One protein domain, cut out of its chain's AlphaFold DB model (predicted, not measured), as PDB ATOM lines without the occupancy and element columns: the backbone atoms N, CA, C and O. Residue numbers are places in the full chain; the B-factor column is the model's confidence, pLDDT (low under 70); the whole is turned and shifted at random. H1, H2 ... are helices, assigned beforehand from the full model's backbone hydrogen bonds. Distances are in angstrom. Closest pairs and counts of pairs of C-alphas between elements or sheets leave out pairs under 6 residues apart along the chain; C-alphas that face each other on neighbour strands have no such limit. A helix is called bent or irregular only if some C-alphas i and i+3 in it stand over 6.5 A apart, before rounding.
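AT A GLANCE: This is residues 58 to 148 of the 148 residues of an uncharacterized protein of Oidiodendron maius Zn (UniProt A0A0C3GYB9). H2 lies in the middle, with H4 crossing it and H1 loosely alongside; H3 and H5 lie at opposite ends of the long axis, and residues 143 to 148 stick out. The printed part has 91 residues with five named helices, H1 to H5 in chain order, and no named strand: all helix. It is compact, with a radius of gyration of the C-alphas of 14.1 A, and only just elongated, spanning 45 by 30 by 20 A.

HOW THE PARTS SIT: H1, residues 58 to 71, and H2, residues 79 to 89, form a helical hairpin, at a shallow tilt of 22 degrees, opposite ways. They only just touch, with 3 pairs of C-alphas within 8 A, through residues 59 to 63 of H1 alone; the closest C-alphas, of Leu 63 and Met 85, are 7.7 A apart. H3, residues 100 to 106, is apart from the other four helices. H4, residues 111 to 123, touches H2, the closest C-alphas being those of Leu 84 and Ala 118, 4.0 A apart. Their steep tilt of 69 degrees is only just short of about perpendicular. H5, residues 136 to 146, is close to H1 but not clearly touching, with the closest C-alphas, of Ile 58 and Asp 138, 7.8 A apart. Every O i to N i+4 pair is within hydrogen-bond range in H1, H2, H4 and H5; H3 has 0 of 3, but 3 of 4 O i to N i+3 pairs.

IN THESE COORDINATES: H1 begins at C-alpha 58 (179.035, 182.263, 146.998) and is 19.8 A long. H2 measures 15.6 A. H3, 7.1 A, is irregular: C-alphas 101 and 104 are 9.1 A apart. H4 measures 18.2 A, and H5, 15.7 A, ends at C-alpha 146 (185.753, 168.893, 151.364).

THE WHOLE: The C-alphas farthest apart, of Trp 101 and Gly 148, are 47.2 A apart. The printed part has no cut; the link from H4 to H5 is long. Mean pLDDT of the printed part is 81.4, with residues 91 to 95, 97 and 146 to 148 under 70.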
ATOM      1  N   ILE A  58     179.301 183.435 147.841       82.44
ATOM      2  CA  ILE A  58     179.035 182.263 146.998       82.44
ATOM      3  C   ILE A  58     177.602 181.785 147.220       82.44
ATOM      4  O   ILE A  58     176.876 181.552 146.245       82.44
ATOM      5  N   PHE A  59     177.166 181.722 148.479       82.25
ATOM      6  CA  PHE A  59     175.792 181.421 148.855       82.25
ATOM      7  C   PHE A  59     174.801 182.396 148.207       82.25
ATOM      8  O   PHE A  59     173.887 181.960 147.501       82.25
ATOM      9  N   PHE A  60     174.997 183.707 148.384       82.94
ATOM     10  CA  PHE A  60     174.082 184.708 147.826       82.94
ATOM     11  C   PHE A  60     174.056 184.689 146.299       82.94
ATOM     12  O   PHE A  60     172.987 184.799 145.702       82.94
ATOM     13  N   THR A  61     175.211 184.498 145.664       85.25
ATOM     14  CA  THR A  61     175.310 184.414 144.203       85.25
ATOM     15  C   THR A  61     174.524 183.214 143.677       85.25
ATOM     16  O   THR A  61     173.707 183.366 142.769       85.25
ATOM     17  N   ASN A  62     174.696 182.041 144.291       87.75
ATOM     18  CA  ASN A  62     173.945 180.838 143.931       87.75
ATOM     19  C   ASN A  62     172.440 181.028 144.135       87.75
ATOM     20  O   ASN A  62     171.656 180.676 143.256       87.75
ATOM     21  N   LEU A  63     172.031 181.595 145.273       86.12
ATOM     22  CA  LEU A  63     170.622 181.813 145.595       86.12
ATOM     23  C   LEU A  63     169.953 182.769 144.603       86.12
ATOM     24  O   LEU A  63     168.907 182.446 144.038       86.12
ATOM     25  N   LEU A  64     170.564 183.932 144.373       86.50
ATOM     26  CA  LEU A  64     169.990 184.983 143.537       86.50
ATOM     27  C   LEU A  64     169.967 184.584 142.061       86.50
ATOM     28  O   LEU A  64     168.942 184.774 141.406       86.50
ATOM     29  N   LEU A  65     171.042 183.983 141.540       88.38
ATOM     30  CA  LEU A  65     171.071 183.525 140.147       88.38
ATOM     31  C   LEU A  65     170.091 182.375 139.906       88.38
ATOM     32  O   LEU A  65     169.422 182.353 138.874       88.38
ATOM     33  N   TYR A  66     169.944 181.459 140.865       87.88
ATOM     34  CA  TYR A  66     168.956 180.388 140.762       87.88
ATOM     35  C   TYR A  66     167.525 180.924 140.749       87.88
ATOM     36  O   TYR A  66     166.714 180.514 139.919       87.88
ATOM     37  N   PHE A  67     167.212 181.877 141.631       84.44
ATOM     38  CA  PHE A  67     165.902 182.526 141.649       84.44
ATOM     39  C   PHE A  67     165.644 183.343 140.381       84.44
ATOM     40  O   PHE A  67     164.522 183.303 139.874       84.44
ATOM     41  N   SER A  68     166.664 184.007 139.828       85.44
ATOM     42  CA  SER A  68     166.566 184.684 138.528       85.44
ATOM     43  C   SER A  68     166.230 183.692 137.417       85.44
ATOM     44  O   SER A  68     165.271 183.899 136.679       85.44
ATOM     45  N   ASP A  69     166.940 182.563 137.342       89.31
ATOM     46  CA  ASP A  69     166.694 181.531 136.328       89.31
ATOM     47  C   ASP A  69     165.301 180.883 136.470       89.31
ATOM     48  O   ASP A  69     164.674 180.558 135.457       89.31
ATOM     49  N   ILE A  70     164.787 180.714 137.697       86.94
ATOM     50  CA  ILE A  70     163.401 180.268 137.934       86.94
ATOM     51  C   ILE A  70     162.406 181.323 137.449       86.94
ATOM     52  O   ILE A  70     161.437 180.993 136.760       86.94
ATOM     53  N   HIS A  71     162.629 182.590 137.805       85.31
ATOM     54  CA  HIS A  71     161.750 183.695 137.431       85.31
ATOM     55  C   HIS A  71     161.677 183.871 135.908       85.31
ATOM     56  O   HIS A  71     160.593 184.011 135.341       85.31
ATOM     57  N   GLU A  72     162.822 183.762 135.238       88.94
ATOM     58  CA  GLU A  72     162.954 183.796 133.781       88.94
ATOM     59  C   GLU A  72     162.515 182.490 133.095       88.94
ATOM     60  O   GLU A  72     162.598 182.377 131.871       88.94
ATOM     61  N   LYS A  73     162.030 181.499 133.859       88.00
ATOM     62  CA  LYS A  73     161.571 180.181 133.378       88.00
ATOM     63  C   LYS A  73     162.637 179.380 132.623       88.00
ATOM     64  O   LYS A  73     162.306 178.492 131.839       88.00
ATOM     65  N   ARG A  74     163.917 179.661 132.873       87.00
ATOM     66  CA  ARG A  74     165.050 178.892 132.333       87.00
ATOM     67  C   ARG A  74     165.226 177.565 133.061       87.00
ATOM     68  O   ARG A  74     165.715 176.603 132.476       87.00
ATOM     69  N   VAL A  75     164.841 177.520 134.337       87.31
ATOM     70  CA  VAL A  75     164.889 176.325 135.185       87.31
ATOM     71  C   VAL A  75     163.565 176.191 135.937       87.31
ATOM     72  O   VAL A  75     162.943 177.188 136.300       87.31
ATOM     73  N   SER A  76     163.103 174.962 136.167       85.44
ATOM     74  CA  SER A  76     161.934 174.719 137.012       85.44
ATOM     75  C   SER A  76     162.278 174.894 138.493       85.44
ATOM     76  O   SER A  76     163.376 174.572 138.951       85.44
ATOM     77  N   LEU A  77     161.314 175.396 139.267       83.94
ATOM     78  CA  LEU A  77     161.452 175.495 140.714       83.94
ATOM     79  C   LEU A  77     161.582 174.086 141.309       83.94
ATOM     80  O   LEU A  77     160.666 173.275 141.182       83.94
ATOM     81  N   ASN A  78     162.709 173.809 141.971       87.62
ATOM     82  CA  ASN A  78     162.947 172.554 142.678       87.62
ATOM     83  C   ASN A  78     162.913 172.789 144.201       87.62
ATOM     84  O   ASN A  78     163.875 173.325 144.760       87.62
ATOM     85  N   PRO A  79     161.841 172.363 144.896       85.88
ATOM     86  CA  PRO A  79     161.702 172.519 146.343       85.88
ATOM     87  C   PRO A  79     162.852 171.903 147.148       85.88
ATOM     88  O   PRO A  79     163.237 172.460 148.173       85.88
ATOM     89  N   PHE A  80     163.426 170.785 146.690       89.44
ATOM     90  CA  PHE A  80     164.516 170.098 147.386       89.44
ATOM     91  C   PHE A  80     165.828 170.878 147.301       89.44
ATOM     92  O   PHE A  80     166.522 170.997 148.306       89.44
ATOM     93  N   GLN A  81     166.131 171.464 146.137       88.12
ATOM     94  CA  GLN A  81     167.304 172.326 145.964       88.12
ATOM     95  C   GLN A  81     167.196 173.572 146.852       88.12
ATOM     96  O   GLN A  81     168.144 173.907 147.558       88.12
ATOM     97  N   ILE A  82     166.027 174.221 146.872       85.44
ATOM     98  CA  ILE A  82     165.779 175.408 147.705       85.44
ATOM     99  C   ILE A  82     165.946 175.067 149.187       85.44
ATOM    100  O   ILE A  82     166.685 175.748 149.895       85.44
ATOM    101  N   MET A  83     165.318 173.983 149.647       86.88
ATOM    102  CA  MET A  83     165.398 173.557 151.046       86.88
ATOM    103  C   MET A  83     166.806 173.117 151.442       86.88
ATOM    104  O   MET A  83     167.237 173.383 152.560       86.88
ATOM    105  N   LEU A  84     167.559 172.499 150.528       86.88
ATOM    106  CA  LEU A  84     168.959 172.154 150.754       86.88
ATOM    107  C   LEU A  84     169.836 173.402 150.933       86.88
ATOM    108  O   LEU A  84     170.651 173.438 151.856       86.88
ATOM    109  N   MET A  85     169.654 174.425 150.093       83.56
ATOM    110  CA  MET A  85     170.361 175.707 150.211       83.56
ATOM    111  C   MET A  85     170.012 176.431 151.520       83.56
ATOM    112  O   MET A  85     170.902 176.930 152.214       83.56
ATOM    113  N   GLN A  86     168.729 176.445 151.883       82.25
ATOM    114  CA  GLN A  86     168.216 177.092 153.094       82.25
ATOM    115  C   GLN A  86     168.686 176.407 154.375       82.25
ATOM    116  O   GLN A  86     169.280 177.048 155.241       82.25
ATOM    117  N   HIS A  87     168.514 175.087 154.459       83.75
ATOM    118  CA  HIS A  87     168.929 174.300 155.616       83.75
ATOM    119  C   HIS A  87     170.445 174.381 155.848       83.75
ATOM    120  O   HIS A  87     170.896 174.405 156.988       83.75
ATOM    121  N   ASN A  88     171.252 174.439 154.781       81.38
ATOM    122  CA  ASN A  88     172.710 174.523 154.906       81.38
ATOM    123  C   ASN A  88     173.219 175.890 155.394       81.38
ATOM    124  O   ASN A  88     174.328 175.968 155.905       81.38
ATOM    125  N   SER A  89     172.438 176.951 155.201       72.69
ATOM    126  CA  SER A  89     172.785 178.327 155.582       72.69
ATOM    127  C   SER A  89     172.028 178.808 156.820       72.69
ATOM    128  O   SER A  89     172.158 179.965 157.207       72.69
ATOM    129  N   SER A  90     171.192 177.952 157.418       73.31
ATOM    130  CA  SER A  90     170.231 178.347 158.453       73.31
ATOM    131  C   SER A  90     169.365 179.551 158.050       73.31
ATOM    132  O   SER A  90     168.925 180.329 158.898       73.31
ATOM    133  N   THR A  91     169.095 179.708 156.748       66.19
ATOM    134  CA  THR A  91     168.287 180.810 156.214       66.19
ATOM    135  C   THR A  91     166.828 180.413 156.061       66.19
ATOM    136  O   THR A  91     166.486 179.267 155.787       66.19
ATOM    137  N   THR A  92     165.939 181.395 156.191       62.88
ATOM    138  CA  THR A  92     164.525 181.251 155.837       62.88
ATOM    139  C   THR A  92     164.256 182.138 154.626       62.88
ATOM    140  O   THR A  92     164.105 183.347 154.783       62.88
ATOM    141  N   SER A  93     164.212 181.582 153.410       61.69
ATOM    142  CA  SER A  93     163.673 182.339 152.268       61.69
ATOM    143  C   SER A  93     162.167 182.132 152.170       61.69
ATOM    144  O   SER A  93     161.646 181.036 152.383       61.69
ATOM    145  N   VAL A  94     161.478 183.211 151.816       60.97
ATOM    146  CA  VAL A  94     160.036 183.242 151.590       60.97
ATOM    147  C   VAL A  94     159.669 182.299 150.445       60.97
ATOM    148  O   VAL A  94     160.188 182.438 149.339       60.97
ATOM    149  N   TRP A  95     158.768 181.350 150.703       66.38
ATOM    150  CA  TRP A  95     158.445 180.289 149.745       66.38
ATOM    151  C   TRP A  95     157.216 180.623 148.897       66.38
ATOM    152  O   TRP A  95     157.257 180.530 147.673       66.38
ATOM    153  N   PHE A  96     156.132 181.072 149.538       71.19
ATOM    154  CA  PHE A  96     154.841 181.274 148.877       71.19
ATOM    155  C   PHE A  96     154.181 182.592 149.295       71.19
ATOM    156  O   PHE A  96     153.111 182.583 149.903       71.19
ATOM    157  N   PRO A  97     154.772 183.751 148.957       66.00
ATOM    158  CA  PRO A  97     154.300 185.039 149.471       66.00
ATOM    159  C   PRO A  97     152.829 185.321 149.120       66.00
ATOM    160  O   PRO A  97     152.105 185.951 149.895       66.00
ATOM    161  N   THR A  98     152.371 184.797 147.979       74.06
ATOM    162  CA  THR A  98     151.021 184.974 147.430       74.06
ATOM    163  C   THR A  98     149.986 183.990 147.977       74.06
ATOM    164  O   THR A  98     148.788 184.194 147.783       74.06
ATOM    165  N   VAL A  99     150.402 182.936 148.686       79.81
ATOM    166  CA  VAL A  99     149.503 181.885 149.182       79.81
ATOM    167  C   VAL A  99     149.019 182.259 150.582       79.81
ATOM    168  O   VAL A  99     149.494 181.767 151.604       79.81
ATOM    169  N   THR A 100     148.073 183.195 150.628       80.88
ATOM    170  CA  THR A 100     147.582 183.814 151.871       80.88
ATOM    171  C   THR A 100     146.848 182.840 152.795       80.88
ATOM    172  O   THR A 100     146.909 183.007 154.011       80.88
ATOM    173  N   TRP A 101     146.224 181.788 152.250       85.25
ATOM    174  CA  TRP A 101     145.519 180.764 153.034       85.25
ATOM    175  C   TRP A 101     146.452 179.883 153.876       85.25
ATOM    176  O   TRP A 101     146.013 179.292 154.857       85.25
ATOM    177  N   LEU A 102     147.742 179.826 153.531       78.25
ATOM    178  CA  LEU A 102     148.748 179.047 154.256       78.25
ATOM    179  C   LEU A 102     149.175 179.730 155.574       78.25
ATOM    180  O   LEU A 102     149.935 179.166 156.359       78.25
ATOM    181  N   GLY A 103     148.698 180.952 155.846       81.69
ATOM    182  CA  GLY A 103     148.981 181.660 157.094       81.69
ATOM    183  C   GLY A 103     150.485 181.916 157.293       81.69
ATOM    184  O   GLY A 103     151.167 182.272 156.331       81.69
ATOM    185  N   PRO A 104     151.036 181.758 158.513       77.44
ATOM    186  CA  PRO A 104     152.464 181.962 158.791       77.44
ATOM    187  C   PRO A 104     153.405 181.027 158.019       77.44
ATOM    188  O   PRO A 104     154.537 181.405 157.724       77.44
ATOM    189  N   LEU A 105     152.930 179.838 157.627       74.56
ATOM    190  CA  LEU A 105     153.723 178.854 156.880       74.56
ATOM    191  C   LEU A 105     154.132 179.351 155.485       74.56
ATOM    192  O   LEU A 105     155.068 178.822 154.889       74.56
ATOM    193  N   ARG A 106     153.475 180.397 154.969       73.75
ATOM    194  CA  ARG A 106     153.871 181.053 153.713       73.75
ATOM    195  C   ARG A 106     155.208 181.796 153.814       73.75
ATOM    196  O   ARG A 106     155.872 182.002 152.797       73.75
ATOM    197  N   TRP A 107     155.585 182.175 155.037       70.12
ATOM    198  CA  TRP A 107     156.811 182.902 155.371       70.12
ATOM    199  C   TRP A 107     157.848 182.026 156.072       70.12
ATOM    200  O   TRP A 107     159.037 182.307 155.964       70.12
ATOM    201  N   TRP A 108     157.409 180.987 156.787       73.62
ATOM    202  CA  TRP A 108     158.283 180.176 157.626       73.62
ATOM    203  C   TRP A 108     157.995 178.684 157.477       73.62
ATOM    204  O   TRP A 108     156.939 178.191 157.871       73.62
ATOM    205  N   VAL A 109     158.960 177.953 156.922       79.31
ATOM    206  CA  VAL A 109     158.903 176.492 156.829       79.31
ATOM    207  C   VAL A 109     159.531 175.900 158.094       79.31
ATOM    208  O   VAL A 109     160.680 176.239 158.388       79.31
ATOM    209  N   PRO A 110     158.838 175.012 158.837       83.62
ATOM    210  CA  PRO A 110     159.391 174.397 160.038       83.62
ATOM    211  C   PRO A 110     160.726 173.706 159.759       83.62
ATOM    212  O   PRO A 110     160.863 172.997 158.762       83.62
ATOM    213  N   TRP A 111     161.694 173.857 160.665       80.81
ATOM    214  CA  TRP A 111     163.058 173.356 160.468       80.81
ATOM    215  C   TRP A 111     163.122 171.860 160.128       80.81
ATOM    216  O   TRP A 111     163.879 171.449 159.257       80.81
ATOM    217  N   VAL A 112     162.261 171.044 160.747       85.44
ATOM    218  CA  VAL A 112     162.155 169.601 160.467       85.44
ATOM    219  C   VAL A 112     161.798 169.331 159.003       85.44
ATOM    220  O   VAL A 112     162.338 168.411 158.391       85.44
ATOM    221  N   VAL A 113     160.916 170.143 158.417       85.31
ATOM    222  CA  VAL A 113     160.527 170.025 157.006       85.31
ATOM    223  C   VAL A 113     161.693 170.425 156.106       85.31
ATOM    224  O   VAL A 113     162.003 169.693 155.167       85.31
ATOM    225  N   GLN A 114     162.393 171.518 156.439       85.00
ATOM    226  CA  GLN A 114     163.591 171.936 155.706       85.00
ATOM    227  C   GLN A 114     164.666 170.842 155.726       85.00
ATOM    228  O   GLN A 114     165.167 170.449 154.675       85.00
ATOM    229  N   ALA A 115     164.960 170.288 156.906       87.12
ATOM    230  CA  ALA A 115     165.936 169.218 157.091       87.12
ATOM    231  C   ALA A 115     165.562 167.951 156.311       87.12
ATOM    232  O   ALA A 115     166.413 167.343 155.665       87.12
ATOM    233  N   SER A 116     164.278 167.583 156.318       89.56
ATOM    234  CA  SER A 116     163.773 166.418 155.582       89.56
ATOM    235  C   SER A 116     163.961 166.586 154.073       89.56
ATOM    236  O   SER A 116     164.477 165.693 153.402       89.56
ATOM    237  N   PHE A 117     163.593 167.748 153.529       89.38
ATOM    238  CA  PHE A 117     163.724 168.024 152.098       89.38
ATOM    239  C   PHE A 117     165.194 168.155 151.691       89.38
ATOM    240  O   PHE A 117     165.583 167.657 150.635       89.38
ATOM    241  N   ALA A 118     166.025 168.755 152.544       87.88
ATOM    242  CA  ALA A 118     167.467 168.823 152.351       87.88
ATOM    243  C   ALA A 118     168.103 167.424 152.333       87.88
ATOM    244  O   ALA A 118     168.954 167.152 151.486       87.88
ATOM    245  N   ALA A 119     167.680 166.518 153.220       89.75
ATOM    246  CA  ALA A 119     168.153 165.136 153.235       89.75
ATOM    247  C   ALA A 119     167.779 164.399 151.940       89.75
ATOM    248  O   ALA A 119     168.640 163.767 151.331       89.75
ATOM    249  N   VAL A 120     166.537 164.547 151.470       92.19
ATOM    250  CA  VAL A 120     166.098 163.983 150.181       92.19
ATOM    251  C   VAL A 120     166.905 164.565 149.019       92.19
ATOM    252  O   VAL A 120     167.374 163.813 148.170       92.19
ATOM    253  N   GLY A 121     167.133 165.881 149.001       89.31
ATOM    254  CA  GLY A 121     167.964 166.534 147.988       89.31
ATOM    255  C   GLY A 121     169.391 165.982 147.960       89.31
ATOM    256  O   GLY A 121     169.897 165.645 146.891       89.31
ATOM    257  N   ARG A 122     170.017 165.802 149.132       88.25
ATOM    258  CA  ARG A 122     171.353 165.189 149.245       88.25
ATOM    259  C   ARG A 122     171.368 163.751 148.732       88.25
ATOM    260  O   ARG A 122     172.274 163.388 147.992       88.25
ATOM    261  N   LEU A 123     170.360 162.950 149.084       91.12
ATOM    262  CA  LEU A 123     170.223 161.575 148.587       91.12
ATOM    263  C   LEU A 123     170.022 161.522 147.066       91.12
ATOM    264  O   LEU A 123     170.481 160.586 146.421       91.12
ATOM    265  N   ALA A 124     169.392 162.542 146.486       89.75
ATOM    266  CA  ALA A 124     169.245 162.704 145.043       89.75
ATOM    267  C   ALA A 124     170.502 163.274 144.347       89.75
ATOM    268  O   ALA A 124     170.453 163.571 143.155       89.75
ATOM    269  N   GLY A 125     171.620 163.446 145.066       86.69
ATOM    270  CA  GLY A 125     172.885 163.946 144.519       86.69
ATOM    271  C   GLY A 125     172.967 165.468 144.373       86.69
ATOM    272  O   GLY A 125     173.893 165.971 143.739       86.69
ATOM    273  N   MET A 126     172.021 166.219 144.943       87.62
ATOM    274  CA  MET A 126     172.053 167.682 144.916       87.62
ATOM    275  C   MET A 126     173.073 168.227 145.918       87.62
ATOM    276  O   MET A 126     173.286 167.666 146.998       87.62
ATOM    277  N   ALA A 127     173.662 169.371 145.582       86.12
ATOM    278  CA  ALA A 127     174.579 170.097 146.448       86.12
ATOM    279  C   ALA A 127     173.996 171.474 146.818       86.12
ATOM    280  O   ALA A 127     173.314 172.094 146.000       86.12
ATOM    281  N   PRO A 128     174.269 171.983 148.035       81.50
ATOM    282  CA  PRO A 128     173.813 173.311 148.456       81.50
ATOM    283  C   PRO A 128     174.458 174.448 147.648       81.50
ATOM    284  O   PRO A 128     173.911 175.540 147.589       81.50
ATOM    285  N   VAL A 129     175.600 174.197 147.008       85.62
ATOM    286  CA  VAL A 129     176.235 175.110 146.054       85.62
ATOM    287  C   VAL A 129     176.225 174.425 144.694       85.62
ATOM    288  O   VAL A 129     176.573 173.247 144.596       85.62
ATOM    289  N   MET A 130     175.812 175.145 143.657       86.62
ATOM    290  CA  MET A 130     175.735 174.641 142.292       86.62
ATOM    291  C   MET A 130     176.917 175.167 141.479       86.62
ATOM    292  O   MET A 130     177.144 176.375 141.388       86.62
ATOM    293  N   GLU A 131     177.633 174.256 140.824       85.69
ATOM    294  CA  GLU A 131     178.802 174.578 139.997       85.69
ATOM    295  C   GLU A 131     178.481 175.624 138.924       85.69
ATOM    296  O   GLU A 131     179.226 176.578 138.737       85.69
ATOM    297  N   LYS A 132     177.308 175.507 138.288       87.38
ATOM    298  CA  LYS A 132     176.836 176.421 137.236       87.38
ATOM    299  C   LYS A 132     176.855 177.902 137.650       87.38
ATOM    300  O   LYS A 132     177.050 178.758 136.793       87.38
ATOM    301  N   TYR A 133     176.606 178.203 138.926       85.00
ATOM    302  CA  TYR A 133     176.497 179.577 139.439       85.00
ATOM    303  C   TYR A 133     177.711 180.001 140.268       85.00
ATOM    304  O   TYR A 133     177.696 181.067 140.883       85.00
ATOM    305  N   THR A 134     178.752 179.175 140.293       85.50
ATOM    306  CA  THR A 134     179.966 179.409 141.070       85.50
ATOM    307  C   THR A 134     181.127 179.634 140.108       85.50
ATOM    308  O   THR A 134     181.184 179.022 139.040       85.50
ATOM    309  N   SER A 135     182.043 180.548 140.438       84.50
ATOM    310  CA  SER A 135     183.243 180.728 139.617       84.50
ATOM    311  C   SER A 135     184.114 179.467 139.684       84.50
ATOM    312  O   SER A 135     184.042 178.709 140.651       84.50
ATOM    313  N   LYS A 136     184.937 179.215 138.660       84.56
ATOM    314  CA  LYS A 136     185.804 178.023 138.642       84.56
ATOM    315  C   LYS A 136     186.777 178.005 139.825       84.56
ATOM    316  O   LYS A 136     186.951 176.963 140.442       84.56
ATOM    317  N   GLU A 137     187.345 179.163 140.153       82.62
ATOM    318  CA  GLU A 137     188.269 179.342 141.278       82.62
ATOM    319  C   GLU A 137     187.580 179.024 142.615       82.62
ATOM    320  O   GLU A 137     188.063 178.190 143.380       82.62
ATOM    321  N   ASP A 138     186.395 179.599 142.854       83.62
ATOM    322  CA  ASP A 138     185.613 179.349 144.075       83.62
ATOM    323  C   ASP A 138     185.170 177.879 144.182       83.62
ATOM    324  O   ASP A 138     185.142 177.295 145.267       83.62
ATOM    325  N   TRP A 139     184.827 177.252 143.052       84.31
ATOM    326  CA  TRP A 139     184.404 175.852 143.016       84.31
ATOM    327  C   TRP A 139     185.545 174.896 143.372       84.31
ATOM    328  O   TRP A 139     185.351 173.953 144.144       84.31
ATOM    329  N   GLU A 140     186.746 175.155 142.854       83.31
ATOM    330  CA  GLU A 140     187.946 174.395 143.199       83.31
ATOM    331  C   GLU A 140     188.294 174.541 144.682       83.31
ATOM    332  O   GLU A 140     188.588 173.538 145.335       83.31
ATOM    333  N   MET A 141     188.172 175.749 145.246       80.75
ATOM    334  CA  MET A 141     188.342 175.972 146.685       80.75
ATOM    335  C   MET A 141     187.353 175.146 147.517       80.75
ATOM    336  O   MET A 141     187.763 174.477 148.466       80.75
ATOM    337  N   ILE A 142     186.068 175.136 147.146       79.19
ATOM    338  CA  ILE A 142     185.031 174.360 147.849       79.19
ATOM    339  C   ILE A 142     185.298 172.857 147.763       79.19
ATOM    340  O   ILE A 142     185.086 172.142 148.744       79.19
ATOM    341  N   ARG A 143     185.729 172.360 146.598       78.31
ATOM    342  CA  ARG A 143     186.061 170.943 146.422       78.31
ATOM    343  C   ARG A 143     187.239 170.554 147.309       78.31
ATOM    344  O   ARG A 143     187.124 169.618 148.089       78.31
ATOM    345  N   ASN A 144     188.320 171.328 147.255       75.25
ATOM    346  CA  ASN A 144     189.527 171.060 148.033       75.25
ATOM    347  C   ASN A 144     189.268 171.138 149.550       75.25
ATOM    348  O   ASN A 144     189.858 170.374 150.304       75.25
ATOM    349  N   ALA A 145     188.355 172.007 149.998       71.19
ATOM    350  CA  ALA A 145     187.946 172.101 151.400       71.19
ATOM    351  C   ALA A 145     187.089 170.919 151.895       71.19
ATOM    352  O   ALA A 145     186.919 170.765 153.100       71.19
ATOM    353  N   LYS A 146     186.509 170.107 150.998       61.25
ATOM    354  CA  LYS A 146     185.753 168.893 151.364       61.25
ATOM    355  C   LYS A 146     186.621 167.636 151.441       61.25
ATOM    356  O   LYS A 146     186.206 166.680 152.089       61.25
ATOM    357  N   ASP A 147     187.764 167.637 150.757       54.81
ATOM    358  CA  ASP A 147     188.667 166.484 150.636       54.81
ATOM    359  C   ASP A 147     189.792 166.475 151.697       54.81
ATOM    360  O   ASP A 147     190.565 165.517 151.753       54.81
ATOM    361  N   GLY A 148     189.898 167.527 152.520       41.91
ATOM    362  CA  GLY A 148     190.834 167.642 153.650       41.91
ATOM    363  C   GLY A 148     190.130 167.538 154.994       41.91
ATOM    364  O   GLY A 148     190.718 166.905 155.899       41.91
TER     365      GLY A 148